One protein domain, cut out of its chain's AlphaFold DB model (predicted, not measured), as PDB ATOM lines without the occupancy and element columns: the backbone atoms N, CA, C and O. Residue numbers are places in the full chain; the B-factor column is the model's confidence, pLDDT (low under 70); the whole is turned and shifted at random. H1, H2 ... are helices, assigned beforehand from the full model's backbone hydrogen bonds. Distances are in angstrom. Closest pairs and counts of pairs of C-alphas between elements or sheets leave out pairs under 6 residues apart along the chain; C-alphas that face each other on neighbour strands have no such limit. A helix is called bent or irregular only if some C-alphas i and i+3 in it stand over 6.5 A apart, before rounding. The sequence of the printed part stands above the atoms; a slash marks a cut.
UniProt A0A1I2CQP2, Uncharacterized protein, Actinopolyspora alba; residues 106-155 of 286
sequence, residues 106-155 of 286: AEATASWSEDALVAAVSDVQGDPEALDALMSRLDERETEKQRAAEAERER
ATOM      1  N   ALA A 106      18.006 -16.826 -32.571       94.69
ATOM      2  CA  ALA A 106      18.796 -17.931 -32.022       94.69
ATOM      3  C   ALA A 106      19.079 -17.750 -30.521       94.69
ATOM      4  O   ALA A 106      18.904 -18.671 -29.733       94.69
ATOM      5  N   GLU A 107      19.475 -16.539 -30.123       96.00
ATOM      6  CA  GLU A 107      19.833 -16.219 -28.740       96.00
ATOM      7  C   GLU A 107      18.611 -16.223 -27.818       96.00
ATOM      8  O   GLU A 107      18.664 -16.787 -26.725       96.00
ATOM      9  N   ALA A 108      17.487 -15.650 -28.266       96.38
ATOM     10  CA  ALA A 108      16.258 -15.601 -27.480       96.38
ATOM     11  C   ALA A 108      15.679 -17.003 -27.229       96.38
ATOM     12  O   ALA A 108      15.224 -17.304 -26.124       96.38
ATOM     13  N   THR A 109      15.747 -17.874 -28.239       96.56
ATOM     14  CA  THR A 109      15.173 -19.227 -28.201       96.56
ATOM     15  C   THR A 109      16.128 -20.296 -27.662       96.56
ATOM     16  O   THR A 109      15.691 -21.414 -27.386       96.56
ATOM     17  N   ALA A 110      17.407 -19.971 -27.431       95.38
ATOM     18  CA  ALA A 110      18.407 -20.921 -26.935       95.38
ATOM     19  C   ALA A 110      18.027 -21.561 -25.588       95.38
ATOM     20  O   ALA A 110      18.327 -22.727 -25.341       95.38
ATOM     21  N   SER A 111      17.350 -20.805 -24.717       96.25
ATOM     22  CA  SER A 111      16.914 -21.277 -23.393       96.25
ATOM     23  C   SER A 111      15.540 -21.952 -23.394       96.25
ATOM     24  O   SER A 111      15.104 -22.460 -22.360       96.25
ATOM     25  N   TRP A 112      14.839 -21.959 -24.529       97.44
ATOM     26  CA  TRP A 112      13.471 -22.457 -24.599       97.44
ATOM     27  C   TRP A 112      13.449 -23.978 -24.724       97.44
ATOM     28  O   TRP A 112      14.237 -24.587 -25.464       97.44
ATOM     29  N   SER A 113      12.498 -24.600 -24.027       96.94
ATOM     30  CA  SER A 113      12.173 -26.002 -24.260       96.94
ATOM     31  C   SER A 113      11.528 -26.180 -25.637       96.94
ATOM     32  O   SER A 113      10.997 -25.241 -26.232       96.94
ATOM     33  N   GLU A 114      11.569 -27.407 -26.146       92.38
ATOM     34  CA  GLU A 114      10.920 -27.768 -27.408       92.38
ATOM     35  C   GLU A 114       9.400 -27.563 -27.332       92.38
ATOM     36  O   GLU A 114       8.821 -26.935 -28.214       92.38
ATOM     37  N   ASP A 115       8.782 -27.942 -26.210       95.00
ATOM     38  CA  ASP A 115       7.359 -27.695 -25.950       95.00
ATOM     39  C   ASP A 115       7.008 -26.199 -25.954       95.00
ATOM     40  O   ASP A 115       5.943 -25.816 -26.434       95.00
ATOM     41  N   ALA A 116       7.900 -25.336 -25.449       96.88
ATOM     42  CA  ALA A 116       7.690 -23.889 -25.460       96.88
ATOM     43  C   ALA A 116       7.742 -23.318 -26.886       96.88
ATOM     44  O   ALA A 116       6.937 -22.451 -27.226       96.88
ATOM     45  N   LEU A 117       8.639 -23.827 -27.737       94.56
ATOM     46  CA  LEU A 117       8.675 -23.461 -29.155       94.56
ATOM     47  C   LEU A 117       7.411 -23.931 -29.885       94.56
ATOM     48  O   LEU A 117       6.814 -23.153 -30.624       94.56
ATOM     49  N   VAL A 118       6.952 -25.159 -29.633       93.50
ATOM     50  CA  VAL A 118       5.712 -25.694 -30.223       93.50
ATOM     51  C   VAL A 118       4.479 -24.910 -29.760       93.50
ATOM     52  O   VAL A 118       3.594 -24.621 -30.566       93.50
ATOM     53  N   ALA A 119       4.413 -24.513 -28.487       96.31
ATOM     54  CA  ALA A 119       3.348 -23.643 -27.994       96.31
ATOM     55  C   ALA A 119       3.357 -22.287 -28.719       96.31
ATOM     56  O   ALA A 119       2.315 -21.834 -29.197       96.31
ATOM     57  N   ALA A 120       4.539 -21.694 -28.906       96.62
ATOM     58  CA  ALA A 120       4.691 -20.426 -29.614       96.62
ATOM     59  C   ALA A 120       4.275 -20.490 -31.099       96.62
ATOM     60  O   ALA A 120       3.739 -19.502 -31.598       96.62
ATOM     61  N   VAL A 121       4.412 -21.639 -31.786       96.62
ATOM     62  CA  VAL A 121       3.844 -21.850 -33.144       96.62
ATOM     63  C   VAL A 121       2.342 -21.548 -33.158       96.62
ATOM     64  O   VAL A 121       1.834 -20.921 -34.087       96.62
ATOM     65  N   SER A 122       1.615 -22.010 -32.137       94.62
ATOM     66  CA  SER A 122       0.161 -21.830 -32.066       94.62
ATOM     67  C   SER A 122      -0.210 -20.366 -31.828       94.62
ATOM     68  O   SER A 122      -1.181 -19.876 -32.405       94.62
ATOM     69  N   ASP A 123       0.595 -19.656 -31.040       96.00
ATOM     70  CA  ASP A 123       0.370 -18.249 -30.700       96.00
ATOM     71  C   ASP A 123       0.617 -17.293 -31.880       96.00
ATOM     72  O   ASP A 123       0.030 -16.209 -31.929       96.00
ATOM     73  N   VAL A 124       1.462 -17.676 -32.845       95.88
ATOM     74  CA  VAL A 124       1.852 -16.829 -33.989       95.88
ATOM     75  C   VAL A 124       1.160 -17.179 -35.310       95.88
ATOM     76  O   VAL A 124       1.544 -16.661 -36.350       95.88
ATOM     77  N   GLN A 125       0.092 -17.983 -35.311       93.31
ATOM     78  CA  GLN A 125      -0.614 -18.368 -36.551       93.31
ATOM     79  C   GLN A 125      -1.120 -17.186 -37.403       93.31
ATOM     80  O   GLN A 125      -1.337 -17.343 -38.603       93.31
ATOM     81  N   GLY A 126      -1.334 -16.014 -36.798       93.06
ATOM     82  CA  GLY A 126      -1.735 -14.792 -37.505       93.06
ATOM     83  C   GLY A 126      -0.584 -14.011 -38.148       93.06
ATOM     84  O   GLY A 126      -0.849 -13.015 -38.817       93.06
ATOM     85  N   ASP A 127       0.662 -14.436 -37.939       95.62
ATOM     86  CA  ASP A 127       1.877 -13.752 -38.366       95.62
ATOM     87  C   ASP A 127       2.787 -14.723 -39.147       95.62
ATOM     88  O   ASP A 127       3.533 -15.507 -38.550       95.62
ATOM     89  N   PRO A 128       2.716 -14.718 -40.493       95.25
ATOM     90  CA  PRO A 128       3.447 -15.677 -41.316       95.25
ATOM     91  C   PRO A 128       4.968 -15.503 -41.228       95.25
ATOM     92  O   PRO A 128       5.690 -16.487 -41.363       95.25
ATOM     93  N   GLU A 129       5.461 -14.286 -40.981       96.25
ATOM     94  CA  GLU A 129       6.899 -14.030 -40.849       96.25
ATOM     95  C   GLU A 129       7.436 -14.581 -39.524       96.25
ATOM     96  O   GLU A 129       8.498 -15.204 -39.491       96.25
ATOM     97  N   ALA A 130       6.691 -14.398 -38.429       96.81
ATOM     98  CA  ALA A 130       7.035 -15.005 -37.148       96.81
ATOM     99  C   ALA A 130       7.013 -16.538 -37.203       96.81
ATOM    100  O   ALA A 130       7.888 -17.189 -36.628       96.81
ATOM    101  N   LEU A 131       6.033 -17.112 -37.908       96.88
ATOM    102  CA  LEU A 131       5.934 -18.555 -38.093       96.88
ATOM    103  C   LEU A 131       7.145 -19.117 -38.852       96.88
ATOM    104  O   LEU A 131       7.728 -20.102 -38.405       96.88
ATOM    105  N   ASP A 132       7.547 -18.479 -39.952       96.62
ATOM    106  CA  ASP A 132       8.707 -18.891 -40.755       96.62
ATOM    107  C   ASP A 132      10.019 -18.821 -39.957       96.62
ATOM    108  O   ASP A 132      10.813 -19.769 -39.951       96.62
ATOM    109  N   ALA A 133      10.205 -17.739 -39.190       96.44
ATOM    110  CA  ALA A 133      11.353 -17.585 -38.301       96.44
ATOM    111  C   ALA A 133      11.420 -18.721 -37.266       96.44
ATOM    112  O   ALA A 133      12.482 -19.312 -37.055       96.44
ATOM    113  N   LEU A 134      10.288 -19.064 -36.649       96.88
ATOM    114  CA  LEU A 134      10.223 -20.098 -35.621       96.88
ATOM    115  C   LEU A 134      10.395 -21.514 -36.196       96.88
ATOM    116  O   LEU A 134      11.108 -22.325 -35.602       96.88
ATOM    117  N   MET A 135       9.810 -21.803 -37.362       96.75
ATOM    118  CA  MET A 135      10.025 -23.075 -38.063       96.75
ATOM    119  C   MET A 135      11.495 -23.262 -38.448       96.75
ATOM    120  O   MET A 135      12.068 -24.309 -38.152       96.75
ATOM    121  N   SER A 136      12.142 -22.221 -38.981       95.38
ATOM    122  CA  SER A 136      13.578 -22.251 -39.287       95.38
ATOM    123  C   SER A 136      14.428 -22.570 -38.049       95.38
ATOM    124  O   SER A 136      15.386 -23.337 -38.130       95.38
ATOM    125  N   ARG A 137      14.069 -22.036 -36.869       94.94
ATOM    126  CA  ARG A 137      14.763 -22.360 -35.606       94.94
ATOM    127  C   ARG A 137      14.584 -23.823 -35.187       94.94
ATOM    128  O   ARG A 137      15.533 -24.418 -34.676       94.94
ATOM    129  N   LEU A 138      13.388 -24.389 -35.357       95.19
ATOM    130  CA  LEU A 138      13.128 -25.799 -35.042       95.19
ATOM    131  C   LEU A 138      13.952 -26.727 -35.942       95.19
ATOM    132  O   LEU A 138      14.614 -27.629 -35.429       95.19
ATOM    133  N   ASP A 139      13.984 -26.448 -37.245       95.69
ATOM    134  CA  ASP A 139      14.773 -27.214 -38.212       95.69
ATOM    135  C   ASP A 139      16.275 -27.139 -37.897       95.69
ATOM    136  O   ASP A 139      16.961 -28.162 -37.861       95.69
ATOM    137  N   GLU A 140      16.801 -25.952 -37.582       94.88
ATOM    138  CA  GLU A 140      18.202 -25.795 -37.174       94.88
ATOM    139  C   GLU A 140      18.540 -26.654 -35.945       94.88
ATOM    140  O   GLU A 140      19.511 -27.417 -35.985       94.88
ATOM    141  N   ARG A 141      17.711 -26.622 -34.891       94.81
ATOM    142  CA  ARG A 141      17.914 -27.451 -33.687       94.81
ATOM    143  C   ARG A 141      17.858 -28.945 -33.992       94.81
ATOM    144  O   ARG A 141      18.642 -29.710 -33.428       94.81
ATOM    145  N   GLU A 142      16.956 -29.372 -34.869       95.50
ATOM    146  CA  GLU A 142      16.851 -30.768 -35.300       95.50
ATOM    147  C   GLU A 142      18.132 -31.211 -36.029       95.50
ATOM    148  O   GLU A 142      18.709 -32.250 -35.698       95.50
ATOM    149  N   THR A 143      18.664 -30.388 -36.941       95.88
ATOM    150  CA  THR A 143      19.931 -30.699 -37.633       95.88
ATOM    151  C   THR A 143      21.134 -30.733 -36.688       95.88
ATOM    152  O   THR A 143      22.066 -31.511 -36.900       95.88
ATOM    153  N   GLU A 144      21.161 -29.893 -35.650       93.75
ATOM    154  CA  GLU A 144      22.213 -29.908 -34.627       93.75
ATOM    155  C   GLU A 144      22.155 -31.181 -33.782       93.75
ATOM    156  O   GLU A 144      23.183 -31.836 -33.593       93.75
ATOM    157  N   LYS A 145      20.955 -31.577 -33.336       93.12
ATOM    158  CA  LYS A 145      20.736 -32.845 -32.625       93.12
ATOM    159  C   LYS A 145      21.189 -34.038 -33.468       93.12
ATOM    160  O   LYS A 145      21.891 -34.910 -32.959       93.12
ATOM    161  N   GLN A 146      20.828 -34.066 -34.751       95.44
ATOM    162  CA  GLN A 146      21.214 -35.142 -35.666       95.44
ATOM    163  C   GLN A 146      22.735 -35.222 -35.846       95.44
ATOM    164  O   GLN A 146      23.307 -36.301 -35.686       95.44
ATOM    165  N   ARG A 147      23.408 -34.083 -36.075       96.38
ATOM    166  CA  ARG A 147      24.878 -34.017 -36.166       96.38
ATOM    167  C   ARG A 147      25.562 -34.487 -34.881       96.38
ATOM    168  O   ARG A 147      26.556 -35.206 -34.942       96.38
ATOM    169  N   ALA A 148      25.035 -34.108 -33.716       96.00
ATOM    170  CA  ALA A 148      25.573 -34.544 -32.430       96.00
ATOM    171  C   ALA A 148      25.435 -36.064 -32.230       96.00
ATOM    172  O   ALA A 148      26.395 -36.714 -31.813       96.00
ATOM    173  N   ALA A 149      24.275 -36.630 -32.574       96.31
ATOM    174  CA  ALA A 149      24.026 -38.067 -32.492       96.31
ATOM    175  C   ALA A 149      24.909 -38.870 -33.464       96.31
ATOM    176  O   ALA A 149      25.412 -39.935 -33.110       96.31
ATOM    177  N   GLU A 150      25.130 -38.366 -34.679       95.81
ATOM    178  CA  GLU A 150      26.040 -38.979 -35.650       95.81
ATOM    179  C   GLU A 150      27.491 -38.970 -35.147       95.81
ATOM    180  O   GLU A 150      28.140 -40.014 -35.131       95.81
ATOM    181  N   ALA A 151      27.967 -37.838 -34.621       96.69
ATOM    182  CA  ALA A 151      29.307 -37.728 -34.043       96.69
ATOM    183  C   ALA A 151      29.507 -38.621 -32.802       96.69
ATOM    184  O   ALA A 151      30.615 -39.069 -32.508       96.69
ATOM    185  N   GLU A 152      28.458 -38.872 -32.017       96.25
ATOM    186  CA  GLU A 152      28.501 -39.847 -30.923       96.25
ATOM    187  C   GLU A 152      28.633 -41.285 -31.439       96.25
ATOM    188  O   GLU A 152      29.481 -42.028 -30.946       96.25
ATOM    189  N   ARG A 153      27.869 -41.657 -32.472       96.69
ATOM    190  CA  ARG A 153      27.979 -42.978 -33.113       96.69
ATOM    191  C   ARG A 153      29.364 -43.208 -33.709       96.69
ATOM    192  O   ARG A 153      29.947 -44.257 -33.470       96.69
ATOM    193  N   GLU A 154      29.914 -42.220 -34.411       95.88
ATOM    194  CA  GLU A 154      31.256 -42.314 -34.996       95.88
ATOM    195  C   GLU A 154      32.333 -42.523 -33.920       95.88
ATOM    196  O   GLU A 154      33.222 -43.362 -34.081       95.88
ATOM    197  N   ARG A 155      32.227 -41.817 -32.784       95.62
ATOM    198  CA  ARG A 155      33.124 -42.021 -31.635       95.62
ATOM    199  C   ARG A 155      33.007 -43.433 -31.069       95.62
ATOM    200  O   ARG A 155      34.031 -44.086 -30.879       95.62
TER     201      ARG A 155
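What this domain is: This is residues 106 to 155 of the 286 residues of an uncharacterized protein of Actinopolyspora alba (UniProt A0A1I2CQP2). One long helix, H3, makes the long axis of this model, and the much shorter H2 folds back beside the beginning of it as a helical hairpin, while H1, a short helix of four residues, sits to one side of that pair. The far part of H3, residues 142 to 155, sticks out as a straight arm beyond a small compact body. The printed part has 50 residues with three named helices, in the order H1, H2, H3 along the chain, and no named strand; its class is all helix. The whole is loose, with a radius of gyration of the C-alphas of 13.0 A, and the C-alphas span 44 by 17 by 17 A, the arm making much of that length.

How they stand to each other: Begin with the longest helix, H3, residues 128 to 155, and look first at its residues 131 to 138. With these alone it touches H2, residues 114 to 123. Go to Val 121 and Leu 131 for the closest C-alphas of the two helices, 6.3 A apart; 5 pairs of C-alphas lie within 8 A. The lines of H2 and H3 stand at a shallow tilt of 16 degrees and run opposite ways, and the two form a helical hairpin. Their centres are 15.4 A apart. Next look at H1, residues 106 to 109, which touches no helix but is near H3. H1 and H3 are close but not clearly touching, with 1 pair of C-alphas within 8 A: those of Ala 106 and Arg 137, 7.0 A apart. H1 and H2 are likewise close but not clearly touching, and here the closest C-alphas are those of Thr 109 and Leu 117, 7.8 A apart. In the backbone of H3 every pair of O of residue i and N of residue i+4 is within hydrogen-bond range; in H2 5 of 6 such pairs are, and H1 is too short to hold such a pair.

Where its parts are: Find C-alpha 128, of Pro 128, at (3.447, -15.677, -41.316), where H3 begins. From there the helix runs through 28 residues to C-alpha 155, of Arg 155, at (33.124, -42.021, -31.635), and its first and last C-alphas are 40.8 A apart. Over that run x rises while y falls. For H2, ten residues, start at C-alpha 114, of Glu 114, at (10.920, -27.768, -27.408), and read on to Asp 123, 14.6 A away from C-alpha to C-alpha; here x falls while y rises. H1 is found at the first printed residues, from Ala 106 to Thr 109, with 5.4 A between its first and last C-alphas. No helix is bent or irregular.

The domain as a whole: Look for the two C-alphas farthest apart at Gly 126, between H2 and H3, and at Arg 155, 44.6 A from each other. The first and last printed C-alphas, of Ala 106 and Arg 155, are 28.0 A apart. Residues 142 to 155, which belong to H3, stand free; without them the body has 36 residues, spans 24 by 16 by 15 A and has a radius of gyration of 9.1 A. The printed part runs from residue 106 to residue 155 of a full chain of 286 residues and has no cut. Both links, H1 to H2 and H2 to H3, are tight, with 4 residues in each, and there is no long link. In the B-factor column you will find a mean pLDDT of 95.6 over the printed part, and no printed residue is under 70.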